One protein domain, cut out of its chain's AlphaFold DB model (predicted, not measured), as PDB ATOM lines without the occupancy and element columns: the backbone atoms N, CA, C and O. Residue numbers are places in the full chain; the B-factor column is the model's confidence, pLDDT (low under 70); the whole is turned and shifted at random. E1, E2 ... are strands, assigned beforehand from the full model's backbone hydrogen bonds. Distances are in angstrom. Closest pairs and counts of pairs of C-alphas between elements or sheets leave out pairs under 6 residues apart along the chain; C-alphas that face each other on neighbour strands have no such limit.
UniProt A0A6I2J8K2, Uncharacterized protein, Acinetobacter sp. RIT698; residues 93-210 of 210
ATOM      1  N   SER A  93     335.423 243.071 469.444       88.69
ATOM      2  CA  SER A  93     336.482 242.245 470.045       88.69
ATOM      3  C   SER A  93     335.966 241.312 471.146       88.69
ATOM      4  O   SER A  93     336.643 240.351 471.505       88.69
ATOM      5  N   ALA A  94     334.739 241.544 471.623       90.31
ATOM      6  CA  ALA A  94     334.048 240.706 472.595       90.31
ATOM      7  C   ALA A  94     333.496 239.390 472.012       90.31
ATOM      8  O   ALA A  94     332.907 238.607 472.756       90.31
ATOM      9  N   CYS A  95     333.642 239.159 470.706       89.88
ATOM     10  CA  CYS A  95     333.171 237.967 470.003       89.88
ATOM     11  C   CYS A  95     334.337 237.135 469.459       89.88
ATOM     12  O   CYS A  95     335.400 237.665 469.130       89.88
ATOM     13  N   VAL A  96     334.116 235.826 469.299       85.00
ATOM     14  CA  VAL A  96     335.082 234.910 468.675       85.00
ATOM     15  C   VAL A  96     334.479 234.116 467.513       85.00
ATOM     16  O   VAL A  96     333.271 234.023 467.308       85.00
ATOM     17  N   GLY A  97     335.346 233.533 466.692       74.81
ATOM     18  CA  GLY A  97     334.931 232.886 465.452       74.81
ATOM     19  C   GLY A  97     334.767 233.887 464.310       74.81
ATOM     20  O   GLY A  97     334.506 235.075 464.492       74.81
ATOM     21  N   THR A  98     335.024 233.417 463.099       75.25
ATOM     22  CA  THR A  98     334.900 234.216 461.885       75.25
ATOM     23  C   THR A  98     334.464 233.282 460.781       75.25
ATOM     24  O   THR A  98     335.224 232.404 460.380       75.25
ATOM     25  N   GLU A  99     333.258 233.490 460.275       67.50
ATOM     26  CA  GLU A  99     332.835 232.896 459.015       67.50
ATOM     27  C   GLU A  99     332.452 233.981 458.003       67.50
ATOM     28  O   GLU A  99     331.949 235.052 458.345       67.50
ATOM     29  N   TYR A 100     332.647 233.621 456.735       66.00
ATOM     30  CA  TYR A 100     332.055 234.199 455.528       66.00
ATOM     31  C   TYR A 100     332.803 235.294 454.734       66.00
ATOM     32  O   TYR A 100     333.779 235.897 455.162       66.00
ATOM     33  N   GLN A 101     332.360 235.392 453.476       55.69
ATOM     34  CA  GLN A 101     332.999 235.896 452.260       55.69
ATOM     35  C   GLN A 101     333.162 237.422 452.173       55.69
ATOM     36  O   GLN A 101     332.273 238.191 452.532       55.69
ATOM     37  N   GLY A 102     334.246 237.852 451.518       68.62
ATOM     38  CA  GLY A 102     334.490 239.258 451.193       68.62
ATOM     39  C   GLY A 102     335.015 240.056 452.389       68.62
ATOM     40  O   GLY A 102     335.885 239.584 453.115       68.62
ATOM     41  N   SER A 103     334.530 241.288 452.567       71.81
ATOM     42  CA  SER A 103     334.916 242.170 453.684       71.81
ATOM     43  C   SER A 103     334.043 242.018 454.932       71.81
ATOM     44  O   SER A 103     334.408 242.550 455.981       71.81
ATOM     45  N   THR A 104     332.902 241.338 454.811       76.50
ATOM     46  CA  THR A 104     331.938 241.114 455.892       76.50
ATOM     47  C   THR A 104     332.384 239.938 456.744       76.50
ATOM     48  O   THR A 104     332.754 238.896 456.208       76.50
ATOM     49  N   LYS A 105     332.291 240.075 458.064       84.06
ATOM     50  CA  LYS A 105     332.546 238.975 458.998       84.06
ATOM     51  C   LYS A 105     331.265 238.613 459.728       84.06
ATOM     52  O   LYS A 105     330.560 239.499 460.202       84.06
ATOM     53  N   LEU A 106     330.989 237.321 459.852       87.00
ATOM     54  CA  LEU A 106     330.041 236.805 460.829       87.00
ATOM     55  C   LEU A 106     330.828 236.397 462.075       87.00
ATOM     56  O   LEU A 106     331.591 235.428 462.041       87.00
ATOM     57  N   LEU A 107     330.672 237.169 463.146       88.69
ATOM     58  CA  LEU A 107     331.261 236.882 464.449       88.69
ATOM     59  C   LEU A 107     330.247 236.123 465.303       88.69
ATOM     60  O   LEU A 107     329.038 236.344 465.196       88.69
ATOM     61  N   THR A 108     330.743 235.220 466.139       89.69
ATOM     62  CA  THR A 108     329.929 234.343 466.989       89.69
ATOM     63  C   THR A 108     330.433 234.402 468.431       89.69
ATOM     64  O   THR A 108     331.341 235.180 468.717       89.69
ATOM     65  N   HIS A 109     329.902 233.599 469.356       89.25
ATOM     66  CA  HIS A 109     330.530 233.404 470.671       89.25
ATOM     67  C   HIS A 109     330.841 234.720 471.392       89.25
ATOM     68  O   HIS A 109     331.956 234.960 471.850       89.25
ATOM     69  N   CYS A 110     329.847 235.606 471.412       89.88
ATOM     70  CA  CYS A 110     329.968 236.941 471.969       89.88
ATOM     71  C   CYS A 110     329.782 236.929 473.483       89.88
ATOM     72  O   CYS A 110     328.892 236.261 474.003       89.88
ATOM     73  N   SER A 111     330.602 237.700 474.190       91.62
ATOM     74  CA  SER A 111     330.424 237.956 475.616       91.62
ATOM     75  C   SER A 111     329.451 239.118 475.858       91.62
ATOM     76  O   SER A 111     329.108 239.878 474.946       91.62
ATOM     77  N   SER A 112     329.046 239.311 477.114       90.62
ATOM     78  CA  SER A 112     328.157 240.409 477.510       90.62
ATOM     79  C   SER A 112     328.765 241.805 477.332       90.62
ATOM     80  O   SER A 112     328.024 242.790 477.389       90.62
ATOM     81  N   SER A 113     330.081 241.917 477.098       92.00
ATOM     82  CA  SER A 113     330.743 243.196 476.820       92.00
ATOM     83  C   SER A 113     330.550 243.687 475.384       92.00
ATOM     84  O   SER A 113     330.885 244.835 475.115       92.00
ATOM     85  N   LEU A 114     329.972 242.869 474.486       92.19
ATOM     86  CA  LEU A 114     329.691 243.242 473.092       92.19
ATOM     87  C   LEU A 114     328.929 244.566 472.980       92.19
ATOM     88  O   LEU A 114     329.187 245.362 472.081       92.19
ATOM     89  N   ILE A 115     327.970 244.781 473.879       91.25
ATOM     90  CA  ILE A 115     327.226 246.032 473.976       91.25
ATOM     91  C   ILE A 115     327.302 246.503 475.435       91.25
ATOM     92  O   ILE A 115     327.032 245.701 476.328       91.25
ATOM     93  N   PRO A 116     327.641 247.765 475.741       88.62
ATOM     94  CA  PRO A 116     327.471 248.340 477.070       88.62
ATOM     95  C   PRO A 116     325.999 248.351 477.493       88.62
ATOM     96  O   PRO A 116     325.088 248.254 476.674       88.62
ATOM     97  N   ASP A 117     325.747 248.497 478.786       90.62
ATOM     98  CA  ASP A 117     324.378 248.651 479.270       90.62
ATOM     99  C   ASP A 117     323.743 249.929 478.714       90.62
ATOM    100  O   ASP A 117     324.362 250.994 478.656       90.62
ATOM    101  N   PHE A 118     322.489 249.817 478.285       86.25
ATOM    102  CA  PHE A 118     321.758 250.913 477.663       86.25
ATOM    103  C   PHE A 118     320.261 250.783 477.918       86.25
ATOM    104  O   PHE A 118     319.751 249.704 478.213       86.25
ATOM    105  N   LYS A 119     319.541 251.892 477.738       88.62
ATOM    106  CA  LYS A 119     318.081 251.921 477.683       88.62
ATOM    107  C   LYS A 119     317.634 252.840 476.552       88.62
ATOM    108  O   LYS A 119     318.127 253.959 476.427       88.62
ATOM    109  N   SER A 120     316.696 252.375 475.743       82.69
ATOM    110  CA  SER A 120     316.099 253.109 474.636       82.69
ATOM    111  C   SER A 120     314.591 252.920 474.658       82.69
ATOM    112  O   SER A 120     314.112 251.807 474.815       82.69
ATOM    113  N   SER A 121     313.854 254.006 474.474       84.19
ATOM    114  CA  SER A 121     312.405 254.007 474.240       84.19
ATOM    115  C   SER A 121     312.082 254.749 472.937       84.19
ATOM    116  O   SER A 121     311.060 255.421 472.830       84.19
ATOM    117  N   LYS A 122     313.049 254.763 472.005       72.69
ATOM    118  CA  LYS A 122     313.039 255.627 470.814       72.69
ATOM    119  C   LYS A 122     312.389 254.972 469.600       72.69
ATOM    120  O   LYS A 122     311.871 255.685 468.758       72.69
ATOM    121  N   LEU A 123     312.414 253.640 469.519       77.38
ATOM    122  CA  LEU A 123     311.741 252.918 468.445       77.38
ATOM    123  C   LEU A 123     310.260 252.751 468.772       77.38
ATOM    124  O   LEU A 123     309.889 252.579 469.938       77.38
ATOM    125  N   VAL A 124     309.424 252.732 467.739       81.12
ATOM    126  CA  VAL A 124     307.985 252.495 467.876       81.12
ATOM    127  C   VAL A 124     307.544 251.347 466.983       81.12
ATOM    128  O   VAL A 124     308.129 251.062 465.940       81.12
ATOM    129  N   GLN A 125     306.481 250.666 467.388       82.69
ATOM    130  CA  GLN A 125     305.794 249.728 466.514       82.69
ATOM    131  C   GLN A 125     304.956 250.462 465.461       82.69
ATOM    132  O   GLN A 125     304.565 251.614 465.641       82.69
ATOM    133  N   LYS A 126     304.532 249.738 464.415       80.50
ATOM    134  CA  LYS A 126     303.561 250.238 463.417       80.50
ATOM    135  C   LYS A 126     302.249 250.750 464.025       80.50
ATOM    136  O   LYS A 126     301.573 251.564 463.410       80.50
ATOM    137  N   ASN A 127     301.871 250.253 465.202       78.56
ATOM    138  CA  ASN A 127     300.681 250.695 465.934       78.56
ATOM    139  C   ASN A 127     300.955 251.873 466.895       78.56
ATOM    140  O   ASN A 127     300.116 252.158 467.745       78.56
ATOM    141  N   ASN A 128     302.115 252.531 466.784       77.75
ATOM    142  CA  ASN A 128     302.596 253.629 467.631       77.75
ATOM    143  C   ASN A 128     302.875 253.264 469.100       77.75
ATOM    144  O   ASN A 128     303.098 254.152 469.921       77.75
ATOM    145  N   SER A 129     302.892 251.975 469.456       80.81
ATOM    146  CA  SER A 129     303.343 251.557 470.787       80.81
ATOM    147  C   SER A 129     304.851 251.753 470.906       80.81
ATOM    148  O   SER A 129     305.604 251.299 470.046       80.81
ATOM    149  N   ILE A 130     305.290 252.391 471.991       87.12
ATOM    150  CA  ILE A 130     306.712 252.579 472.297       87.12
ATOM    151  C   ILE A 130     307.373 251.215 472.520       87.12
ATOM    152  O   ILE A 130     306.773 250.318 473.124       87.12
ATOM    153  N   CYS A 131     308.600 251.062 472.027       88.50
ATOM    154  CA  CYS A 131     309.449 249.919 472.314       88.50
ATOM    155  C   CYS A 131     310.516 250.292 473.337       88.50
ATOM    156  O   CYS A 131     311.469 251.003 473.022       88.50
ATOM    157  N   ASP A 132     310.360 249.771 474.548       91.62
ATOM    158  CA  ASP A 132     311.356 249.847 475.603       91.62
ATOM    159  C   ASP A 132     312.369 248.714 475.420       91.62
ATOM    160  O   ASP A 132     312.053 247.533 475.565       91.62
ATOM    161  N   ILE A 133     313.597 249.089 475.089       92.62
ATOM    162  CA  ILE A 133     314.720 248.192 474.847       92.62
ATOM    163  C   ILE A 133     315.788 248.512 475.876       92.62
ATOM    164  O   ILE A 133     316.246 249.652 475.965       92.62
ATOM    165  N   GLN A 134     316.197 247.522 476.654       93.62
ATOM    166  CA  GLN A 134     317.185 247.719 477.704       93.62
ATOM    167  C   GLN A 134     318.154 246.550 477.764       93.62
ATOM    168  O   GLN A 134     317.724 245.402 477.772       93.62
ATOM    169  N   LYS A 135     319.445 246.850 477.894       93.88
ATOM    170  CA  LYS A 135     320.458 245.887 478.326       93.88
ATOM    171  C   LYS A 135     320.880 246.185 479.762       93.88
ATOM    172  O   LYS A 135     321.135 247.343 480.094       93.88
ATOM    173  N   ASN A 136     320.965 245.147 480.587       94.69
ATOM    174  CA  ASN A 136     321.562 245.198 481.917       94.69
ATOM    175  C   ASN A 136     322.395 243.932 482.156       94.69
ATOM    176  O   ASN A 136     321.841 242.834 482.265       94.69
ATOM    177  N   GLY A 137     323.717 244.071 482.230       93.94
ATOM    178  CA  GLY A 137     324.619 242.930 482.351       93.94
ATOM    179  C   GLY A 137     324.583 242.052 481.100       93.94
ATOM    180  O   GLY A 137     324.955 242.503 480.022       93.94
ATOM    181  N   ASP A 138     324.172 240.792 481.230       93.81
ATOM    182  CA  ASP A 138     323.976 239.893 480.087       93.81
ATOM    183  C   ASP A 138     322.541 239.912 479.544       93.81
ATOM    184  O   ASP A 138     322.322 239.443 478.437       93.81
ATOM    185  N   GLU A 139     321.562 240.458 480.266       94.88
ATOM    186  CA  GLU A 139     320.153 240.413 479.870       94.88
ATOM    187  C   GLU A 139     319.779 241.592 478.963       94.88
ATOM    188  O   GLU A 139     319.956 242.759 479.315       94.88
ATOM    189  N   LEU A 140     319.186 241.274 477.816       94.44
ATOM    190  CA  LEU A 140     318.535 242.207 476.910       94.44
ATOM    191  C   LEU A 140     317.017 242.004 476.993       94.44
ATOM    192  O   LEU A 140     316.497 240.921 476.718       94.44
ATOM    193  N   THR A 141     316.308 243.061 477.372       94.50
ATOM    194  CA  THR A 141     314.852 243.098 477.525       94.50
ATOM    195  C   THR A 141     314.222 243.952 476.433       94.50
ATOM    196  O   THR A 141     314.672 245.065 476.157       94.50
ATOM    197  N   PHE A 142     313.148 243.425 475.858       94.31
ATOM    198  CA  PHE A 142     312.290 244.052 474.864       94.31
ATOM    199  C   PHE A 142     310.877 244.125 475.392       94.31
ATOM    200  O   PHE A 142     310.278 243.090 475.667       94.31
ATOM    201  N   LYS A 143     310.310 245.321 475.476       93.56
ATOM    202  CA  LYS A 143     308.940 245.505 475.931       93.56
ATOM    203  C   LYS A 143     308.196 246.475 475.038       93.56
ATOM    204  O   LYS A 143     308.714 247.516 474.652       93.56
ATOM    205  N   SER A 144     306.955 246.137 474.721       91.62
ATOM    206  CA  SER A 144     306.051 247.042 474.025       91.62
ATOM    207  C   SER A 144     304.605 246.606 474.233       91.62
ATOM    208  O   SER A 144     304.235 245.455 473.978       91.62
ATOM    209  N   GLY A 145     303.777 247.524 474.738       86.31
ATOM    210  CA  GLY A 145     302.425 247.199 475.185       86.31
ATOM    211  C   GLY A 145     302.441 246.140 476.295       86.31
ATOM    212  O   GLY A 145     303.067 246.335 477.335       86.31
ATOM    213  N   GLN A 146     301.746 245.023 476.068       85.69
ATOM    214  CA  GLN A 146     301.675 243.890 477.005       85.69
ATOM    215  C   GLN A 146     302.756 242.826 476.772       85.69
ATOM    216  O   GLN A 146     302.908 241.929 477.597       85.69
ATOM    217  N   ASN A 147     303.493 242.911 475.665       88.75
ATOM    218  CA  ASN A 147     304.492 241.913 475.311       88.75
ATOM    219  C   ASN A 147     305.839 242.276 475.939       88.75
ATOM    220  O   ASN A 147     306.270 243.430 475.875       88.75
ATOM    221  N   GLU A 148     306.508 241.276 476.505       92.50
ATOM    222  CA  GLU A 148     307.867 241.376 477.024       92.50
ATOM    223  C   GLU A 148     308.662 240.134 476.606       92.50
ATOM    224  O   GLU A 148     308.200 239.005 476.771       92.50
ATOM    225  N   TYR A 149     309.858 240.348 476.066       93.38
ATOM    226  CA  TYR A 149     310.800 239.303 475.683       93.38
ATOM    227  C   TYR A 149     312.153 239.573 476.327       93.38
ATOM    228  O   TYR A 149     312.589 240.720 476.434       93.38
ATOM    229  N   LYS A 150     312.829 238.498 476.727       93.25
ATOM    230  CA  LYS A 150     314.146 238.545 477.357       93.25
ATOM    231  C   LYS A 150     315.060 237.498 476.744       93.25
ATOM    232  O   LYS A 150     314.627 236.363 476.518       93.25
ATOM    233  N   VAL A 151     316.296 237.900 476.479       93.44
ATOM    234  CA  VAL A 151     317.377 237.041 475.979       93.44
ATOM    235  C   VAL A 151     318.704 237.458 476.603       93.44
ATOM    236  O   VAL A 151     318.874 238.620 476.975       93.44
ATOM    237  N   LYS A 152     319.661 236.535 476.680       92.56
ATOM    238  CA  LYS A 152     321.022 236.813 477.155       92.56
ATOM    239  C   LYS A 152     322.033 237.004 476.017       92.56
ATOM    240  O   LYS A 152     322.028 236.232 475.066       92.56
ATOM    241  N   ILE A 153     322.917 237.994 476.160       86.50
ATOM    242  CA  ILE A 153     324.134 238.232 475.366       86.50
ATOM    243  C   ILE A 153     325.286 237.556 476.121       86.50
ATOM    244  O   ILE A 153     325.873 238.162 477.017       86.50
ATOM    245  N   ASN A 154     325.498 236.268 475.853       83.69
ATOM    246  CA  ASN A 154     326.586 235.383 476.320       83.69
ATOM    247  C   ASN A 154     326.267 233.898 476.048       83.69
ATOM    248  O   ASN A 154     326.848 233.007 476.671       83.69
ATOM    249  N   LYS A 155     325.332 233.580 475.145       76.38
ATOM    250  CA  LYS A 155     324.916 232.194 474.854       76.38
ATOM    251  C   LYS A 155     325.805 231.547 473.800       76.38
ATOM    252  O   LYS A 155     325.327 230.750 473.000       76.38
ATOM    253  N   GLU A 156     327.079 231.922 473.832       67.06
ATOM    254  CA  GLU A 156     328.217 231.578 472.985       67.06
ATOM    255  C   GLU A 156     327.876 231.075 471.555       67.06
ATOM    256  O   GLU A 156     328.040 231.807 470.584       67.06
ATOM    257  N   ALA A 157     327.323 229.878 471.364       72.69
ATOM    258  CA  ALA A 157     326.945 229.386 470.030       72.69
ATOM    259  C   ALA A 157     325.744 230.106 469.365       72.69
ATOM    260  O   ALA A 157     325.614 230.091 468.137       72.69
ATOM    261  N   SER A 158     324.839 230.696 470.148       80.75
ATOM    262  CA  SER A 158     323.601 231.318 469.645       80.75
ATOM    263  C   SER A 158     323.784 232.755 469.171       80.75
ATOM    264  O   SER A 158     322.998 233.227 468.346       80.75
ATOM    265  N   ASP A 159     324.795 233.438 469.697       87.69
ATOM    266  CA  ASP A 159     324.971 234.871 469.508       87.69
ATOM    267  C   ASP A 159     325.741 235.104 468.213       87.69
ATOM    268  O   ASP A 159     326.823 234.547 468.013       87.69
ATOM    269  N   LYS A 160     325.164 235.899 467.310       90.50
ATOM    270  CA  LYS A 160     325.749 236.172 465.993       90.50
ATOM    271  C   LYS A 160     325.666 237.649 465.683       90.50
ATOM    272  O   LYS A 160     324.586 238.225 465.765       90.50
ATOM    273  N   ILE A 161     326.773 238.243 465.259       90.81
ATOM    274  CA  ILE A 161     326.792 239.629 464.795       90.81
ATOM    275  C   ILE A 161     327.517 239.745 463.461       90.81
ATOM    276  O   ILE A 161     328.574 239.146 463.256       90.81
ATOM    277  N   THR A 162     326.941 240.511 462.538       87.00
ATOM    278  CA  THR A 162     327.653 240.911 461.325       87.00
ATOM    279  C   THR A 162     328.535 242.124 461.611       87.00
ATOM    280  O   THR A 162     328.100 243.092 462.228       87.00
ATOM    281  N   ASP A 163     329.785 242.065 461.166       81.00
ATOM    282  CA  ASP A 163     330.734 243.179 461.175       81.00
ATOM    283  C   ASP A 163     331.064 243.575 459.729       81.00
ATOM    284  O   ASP A 163     331.180 242.726 458.837       81.00
ATOM    285  N   ARG A 164     331.237 244.884 459.510       68.38
ATOM    286  CA  ARG A 164     331.548 245.518 458.216       68.38
ATOM    287  C   ARG A 164     330.551 245.215 457.101       68.38
ATOM    288  O   ARG A 164     330.927 245.217 455.926       68.38
ATOM    289  N   TYR A 165     329.284 244.986 457.439       68.12
ATOM    290  CA  TYR A 165     328.253 244.893 456.418       68.12
ATOM    291  C   TYR A 165     328.044 246.283 455.779       68.12
ATOM    292  O   TYR A 165     327.872 247.260 456.510       68.12
ATOM    293  N   PRO A 166     328.046 246.421 454.437       54.62
ATOM    294  CA  PRO A 166     328.108 247.728 453.764       54.62
ATOM    295  C   PRO A 166     326.954 248.700 454.054       54.62
ATOM    296  O   PRO A 166     327.055 249.877 453.719       54.62
ATOM    297  N   VAL A 167     325.846 248.212 454.619       60.88
ATOM    298  CA  VAL A 167     324.613 248.990 454.812       60.88
ATOM    299  C   VAL A 167     324.191 249.013 456.282       60.88
ATOM    300  O   VAL A 167     324.000 250.087 456.845       60.88
ATOM    301  N   MET A 168     324.060 247.843 456.908       68.25
ATOM    302  CA  MET A 168     323.596 247.663 458.285       68.25
ATOM    303  C   MET A 168     324.201 246.403 458.903       68.25
ATOM    304  O   MET A 168     324.207 245.354 458.263       68.25
ATOM    305  N   ASN A 169     324.651 246.493 460.149       75.56
ATOM    306  CA  ASN A 169     325.042 245.326 460.934       75.56
ATOM    307  C   ASN A 169     323.830 244.789 461.704       75.56
ATOM    308  O   ASN A 169     322.940 245.552 462.080       75.56
ATOM    309  N   THR A 170     323.818 243.489 461.969       87.31
ATOM    310  CA  THR A 170     322.716 242.806 462.647       87.31
ATOM    311  C   THR A 170     323.269 241.957 463.776       87.31
ATOM    312  O   THR A 170     324.116 241.100 463.529       87.31
ATOM    313  N   LEU A 171     322.768 242.168 464.994       91.44
ATOM    314  CA  LEU A 171     322.940 241.258 466.123       91.44
ATOM    315  C   LEU A 171     321.719 240.343 466.218       91.44
ATOM    316  O   LEU A 171     320.588 240.814 466.326       91.44
ATOM    317  N   LEU A 172     321.967 239.040 466.213       91.75
ATOM    318  CA  LEU A 172     320.987 237.980 466.395       91.75
ATOM    319  C   LEU A 172     321.281 237.263 467.711       91.75
ATOM    320  O   LEU A 172     322.406 236.812 467.940       91.75
ATOM    321  N   LEU A 173     320.258 237.139 468.551       92.44
ATOM    322  CA  LEU A 173     320.321 236.464 469.845       92.44
ATOM    323  C   LEU A 173     319.200 235.436 469.945       92.44
ATOM    324  O   LEU A 173     318.072 235.670 469.493       92.44
ATOM    325  N   ALA A 174     319.492 234.303 470.579       89.38
ATOM    326  CA  ALA A 174     318.519 233.237 470.775       89.38
ATOM    327  C   ALA A 174     318.650 232.584 472.154       89.38
ATOM    328  O   ALA A 174     319.714 232.095 472.533       89.38
ATOM    329  N   GLU A 175     317.527 232.491 472.869       89.50
ATOM    330  CA  GLU A 175     317.428 231.777 474.142       89.50
ATOM    331  C   GLU A 175     316.127 230.969 474.196       89.50
ATOM    332  O   GLU A 175     315.027 231.522 474.238       89.50
ATOM    333  N   GLY A 176     316.237 229.637 474.154       87.69
ATOM    334  CA  GLY A 176     315.070 228.756 474.066       87.69
ATOM    335  C   GLY A 176     314.240 229.045 472.811       87.69
ATOM    336  O   GLY A 176     314.755 228.972 471.692       87.69
ATOM    337  N   SER A 177     312.964 229.390 472.987       88.44
ATOM    338  CA  SER A 177     312.069 229.841 471.912       88.44
ATOM    339  C   SER A 177     312.157 231.343 471.626       88.44
ATOM    340  O   SER A 177     311.640 231.778 470.604       88.44
ATOM    341  N   ASN A 178     312.809 232.146 472.470       90.38
ATOM    342  CA  ASN A 178     312.910 233.590 472.266       90.38
ATOM    343  C   ASN A 178     314.003 233.918 471.244       90.38
ATOM    344  O   ASN A 178     315.080 233.308 471.229       90.38
ATOM    345  N   ARG A 179     313.729 234.901 470.395       91.06
ATOM    346  CA  ARG A 179     314.646 235.465 469.407       91.06
ATOM    347  C   ARG A 179     314.624 236.979 469.526       91.06
ATOM    348  O   ARG A 179     313.556 237.564 469.710       91.06
ATOM    349  N   VAL A 180     315.794 237.592 469.407       92.38
ATOM    350  CA  VAL A 180     315.935 239.043 469.281       92.38
ATOM    351  C   VAL A 180     316.856 239.353 468.117       92.38
ATOM    352  O   VAL A 180     317.887 238.709 467.934       92.38
ATOM    353  N   GLU A 181     316.467 240.363 467.355       91.50
ATOM    354  CA  GLU A 181     317.225 240.901 466.241       91.50
ATOM    355  C   GLU A 181     317.357 242.399 466.442       91.50
ATOM    356  O   GLU A 181     316.359 243.110 466.567       91.50
ATOM    357  N   LEU A 182     318.590 242.881 466.475       90.12
ATOM    358  CA  LEU A 182     318.879 244.302 466.485       90.12
ATOM    359  C   LEU A 182     319.620 244.651 465.205       90.12
ATOM    360  O   LEU A 182     320.612 244.007 464.869       90.12
ATOM    361  N   VAL A 183     319.156 245.681 464.514       84.56
ATOM    362  CA  VAL A 183     319.798 246.210 463.317       84.56
ATOM    363  C   VAL A 183     320.375 247.568 463.653       84.56
ATOM    364  O   VAL A 183     319.693 248.415 464.241       84.56
ATOM    365  N   PHE A 184     321.625 247.776 463.258       78.69
ATOM    366  CA  PHE A 184     322.343 249.003 463.538       78.69
ATOM    367  C   PHE A 184     323.028 249.556 462.299       78.69
ATOM    368  O   PHE A 184     323.587 248.823 461.481       78.69
ATOM    369  N   GLN A 185     323.062 250.880 462.218       70.94
ATOM    370  CA  GLN A 185     323.816 251.618 461.219       70.94
ATOM    371  C   GLN A 185     324.816 252.525 461.938       70.94
ATOM    372  O   GLN A 185     324.407 253.404 462.686       70.94
ATOM    373  N   TYR A 186     326.123 252.319 461.741       67.12
ATOM    374  CA  TYR A 186     327.171 253.041 462.489       67.12
ATOM    375  C   TYR A 186     326.949 253.009 464.018       67.12
ATOM    376  O   TYR A 186     327.024 254.038 464.686       67.12
ATOM    377  N   ASP A 187     326.613 251.829 464.549       67.62
ATOM    378  CA  ASP A 187     326.245 251.564 465.951       67.62
ATOM    379  C   ASP A 187     324.954 252.239 466.453       67.62
ATOM    380  O   ASP A 187     324.601 252.091 467.623       67.62
ATOM    381  N   SER A 188     324.213 252.944 465.599       69.88
ATOM    382  CA  SER A 188     322.888 253.480 465.922       69.88
ATOM    383  C   SER A 188     321.813 252.413 465.731       69.88
ATOM    384  O   SER A 188     321.686 251.865 464.640       69.88
ATOM    385  N   LEU A 189     321.018 252.142 466.770       77.94
ATOM    386  CA  LEU A 189     319.921 251.164 466.744       77.94
ATOM    387  C   LEU A 189     318.743 251.597 465.860       77.94
ATOM    388  O   LEU A 189     317.877 252.323 466.322       77.94
ATOM    389  N   THR A 190     318.658 251.108 464.630       74.50
ATOM    390  CA  THR A 190     317.640 251.549 463.663       74.50
ATOM    391  C   THR A 190     316.376 250.706 463.677       74.50
ATOM    392  O   THR A 190     315.285 251.222 463.492       74.50
ATOM    393  N   ILE A 191     316.515 249.392 463.843       83.81
ATOM    394  CA  ILE A 191     315.389 248.456 463.830       83.81
ATOM    395  C   ILE A 191     315.640 247.446 464.929       83.81
ATOM    396  O   ILE A 191     316.778 247.038 465.167       83.81
ATOM    397  N   ALA A 192     314.577 247.032 465.596       89.62
ATOM    398  CA  ALA A 192     314.664 245.969 466.565       89.62
ATOM    399  C   ALA A 192     313.421 245.092 466.531       89.62
ATOM    400  O   ALA A 192     312.295 245.580 466.431       89.62
ATOM    401  N   ALA A 193     313.626 243.789 466.633       92.00
ATOM    402  CA  ALA A 193     312.560 242.816 466.703       92.00
ATOM    403  C   ALA A 193     312.807 241.828 467.837       92.00
ATOM    404  O   ALA A 193     313.937 241.423 468.097       92.00
ATOM    405  N   ALA A 194     311.730 241.416 468.491       93.75
ATOM    406  CA  ALA A 194     311.737 240.335 469.460       93.75
ATOM    407  C   ALA A 194     310.514 239.452 469.230       93.75
ATOM    408  O   ALA A 194     309.403 239.957 469.061       93.75
ATOM    409  N   TYR A 195     310.713 238.142 469.180       92.19
ATOM    410  CA  TYR A 195     309.649 237.190 468.880       92.19
ATOM    411  C   TYR A 195     309.919 235.828 469.512       92.19
ATOM    412  O   TYR A 195     311.051 235.496 469.865       92.19
ATOM    413  N   GLN A 196     308.868 235.024 469.642       91.75
ATOM    414  CA  GLN A 196     308.994 233.609 469.982       91.75
ATOM    415  C   GLN A 196     308.881 232.749 468.733       91.75
ATOM    416  O   GLN A 196     308.209 233.130 467.779       91.75
ATOM    417  N   VAL A 197     309.515 231.581 468.744       89.44
ATOM    418  CA  VAL A 197     309.317 230.530 467.741       89.44
ATOM    419  C   VAL A 197     308.732 229.277 468.381       89.44
ATOM    420  O   VAL A 197     309.104 228.910 469.496       89.44
ATOM    421  N   ASP A 198     307.814 228.613 467.685       89.38
ATOM    422  CA  ASP A 198     307.302 227.306 468.101       89.38
ATOM    423  C   ASP A 198     308.243 226.152 467.731       89.38
ATOM    424  O   ASP A 198     309.326 226.340 467.171       89.38
ATOM    425  N   SER A 199     307.818 224.925 468.043       86.75
ATOM    426  CA  SER A 199     308.555 223.698 467.718       86.75
ATOM    427  C   SER A 199     308.722 223.449 466.215       86.75
ATOM    428  O   SER A 199     309.535 222.609 465.834       86.75
ATOM    429  N   GLN A 200     307.984 224.167 465.363       87.75
ATOM    430  CA  GLN A 200     308.088 224.123 463.903       87.75
ATOM    431  C   GLN A 200     308.935 225.283 463.353       87.75
ATOM    432  O   GLN A 200     309.131 225.382 462.143       87.75
ATOM    433  N   GLY A 201     309.452 226.159 464.224       79.94
ATOM    434  CA  GLY A 201     310.233 227.337 463.852       79.94
ATOM    435  C   GLY A 201     309.386 228.522 463.382       79.94
ATOM    436  O   GLY A 201     309.936 229.489 462.858       79.94
ATOM    437  N   LYS A 202     308.060 228.482 463.555       84.50
ATOM    438  CA  LYS A 202     307.169 229.575 463.163       84.50
ATOM    439  C   LYS A 202     307.133 230.645 464.249       84.50
ATOM    440  O   LYS A 202     307.009 230.333 465.429       84.50
ATOM    441  N   SER A 203     307.190 231.912 463.837       83.00
ATOM    442  CA  SER A 203     307.068 233.050 464.750       83.00
ATOM    443  C   SER A 203     305.670 233.111 465.386       83.00
ATOM    444  O   SER A 203     304.657 233.131 464.678       83.00
ATOM    445  N   ILE A 204     305.617 233.140 466.721       82.31
ATOM    446  CA  ILE A 204     304.409 233.305 467.533       82.31
ATOM    447  C   ILE A 204     304.579 234.551 468.403       82.31
ATOM    448  O   ILE A 204     305.272 234.533 469.415       82.31
ATOM    449  N   GLY A 205     303.920 235.641 468.013       77.94
ATOM    450  CA  GLY A 205     304.038 236.930 468.694       77.94
ATOM    451  C   GLY A 205     305.328 237.662 468.324       77.94
ATOM    452  O   GLY A 205     306.408 237.076 468.278       77.94
ATOM    453  N   VAL A 206     305.197 238.954 468.024       87.88
ATOM    454  CA  VAL A 206     306.309 239.797 467.587       87.88
ATOM    455  C   VAL A 206     306.164 241.203 468.157       87.88
ATOM    456  O   VAL A 206     305.096 241.814 468.094       87.88
ATOM    457  N   ILE A 207     307.258 241.719 468.697       88.75
ATOM    458  CA  ILE A 207     307.524 243.147 468.815       88.75
ATOM    459  C   ILE A 207     308.433 243.496 467.638       88.75
ATOM    460  O   ILE A 207     309.482 242.883 467.482       88.75
ATOM    461  N   SER A 208     308.024 244.441 466.791       90.06
ATOM    462  CA  SER A 208     308.823 244.931 465.661       90.06
ATOM    463  C   SER A 208     308.800 246.449 465.669       90.06
ATOM    464  O   SER A 208     307.732 247.055 465.567       90.06
ATOM    465  N   CYS A 209     309.978 247.036 465.836       84.00
ATOM    466  CA  CYS A 209     310.181 248.446 466.105       84.00
ATOM    467  C   CYS A 209     311.141 249.031 465.075       84.00
ATOM    468  O   CYS A 209     312.164 248.413 464.774       84.00
ATOM    469  N   GLN A 210     310.809 250.205 464.552       76.44
ATOM    470  CA  GLN A 210     311.568 250.934 463.533       76.44
ATOM    471  C   GLN A 210     311.416 252.442 463.750       76.44
ATOM    472  O   GLN A 210     310.427 252.820 464.424       76.44
TER     473      GLN A 210
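This is residues 93 to 210 of the 210 residues of an uncharacterized protein of Acinetobacter sp. RIT698 (UniProt A0A6I2J8K2). Two sheets lie partly face to face as a sandwich with their strands crossed: a twisted slab of seven strands, and a smaller sheet, E3 to E6, covering its E8 to E11 part. At one end of the large sheet, E1, E2 and E7 reach past the smaller one. The printed part has 118 residues with no named helix and eleven named strands, E1 to E11 in chain order; the class is all strand. Both sheets are antiparallel, in the orders E1 E2 E7 E8 E9 E10 E11 and E3 E4 E5 E6. The whole is compact, with a radius of gyration of the C-alphas of 13.9 A and spans of 39 by 33 by 26 A.

In the large sheet, E1 is residues 96 to 99, beginning at C-alpha 96 (335.082, 234.910, 468.675), E2 is 105 to 108, and E7 is 160 to 163. E8 is 169 to 175, 20.4 A long; E9 is 178 to 185, 23.8 A; E10, the longest strand, is 188 to 197, 26.7 A. E11, residues 203 to 209, ends at C-alpha 209 (310.181, 248.446, 466.105). In the smaller sheet, E3 is 118 to 124, E4 is 130 to 136 and 19.2 A long, E5 is 139 to 144, and E6 is 147 to 152.

E7 to E11 form a meander, each strand the antiparallel neighbour of the one before. N 171 of E8 is 2.8 A from O 182 of E9, within hydrogen-bond range, and in the hairpin E9 and E10 so are N 181 and O 193, at 2.8 A. E2 and E7 are antiparallel neighbours, with N 107 and O 161 within hydrogen-bond range at 2.9 A, and the edge strand E1 and E2 are a hairpin, with N 96 and O 108 within hydrogen-bond range at 2.9 A. E3 to E6 form the other meander; N 141 of E5 and O 134 of E4 are 2.8 A apart. The strands of the two sheets stand at 87 degrees, and the parts that face each other are 9.4 A centre to centre. The closest C-alphas of E6 and E8, Val 151 and Glu 175, are 5.6 A apart; those of E3 and E11, Val 124 and Cys 209, are 4.9 A apart. E1 is apart from E3, E4, E5 and E6.

The C-alphas of Gly 102 and Gln 146, the two farthest apart, are 42.0 A apart. The printed part has no cut and ends at residue 210, the chain's last. No link is long; the chain changes sheets at the short links E2 to E3 and E6 to E7. The mean pLDDT of the printed part is 84.4, and it is under 70 at residues 99 to 102, 156, 164 to 168 and 186 to 188.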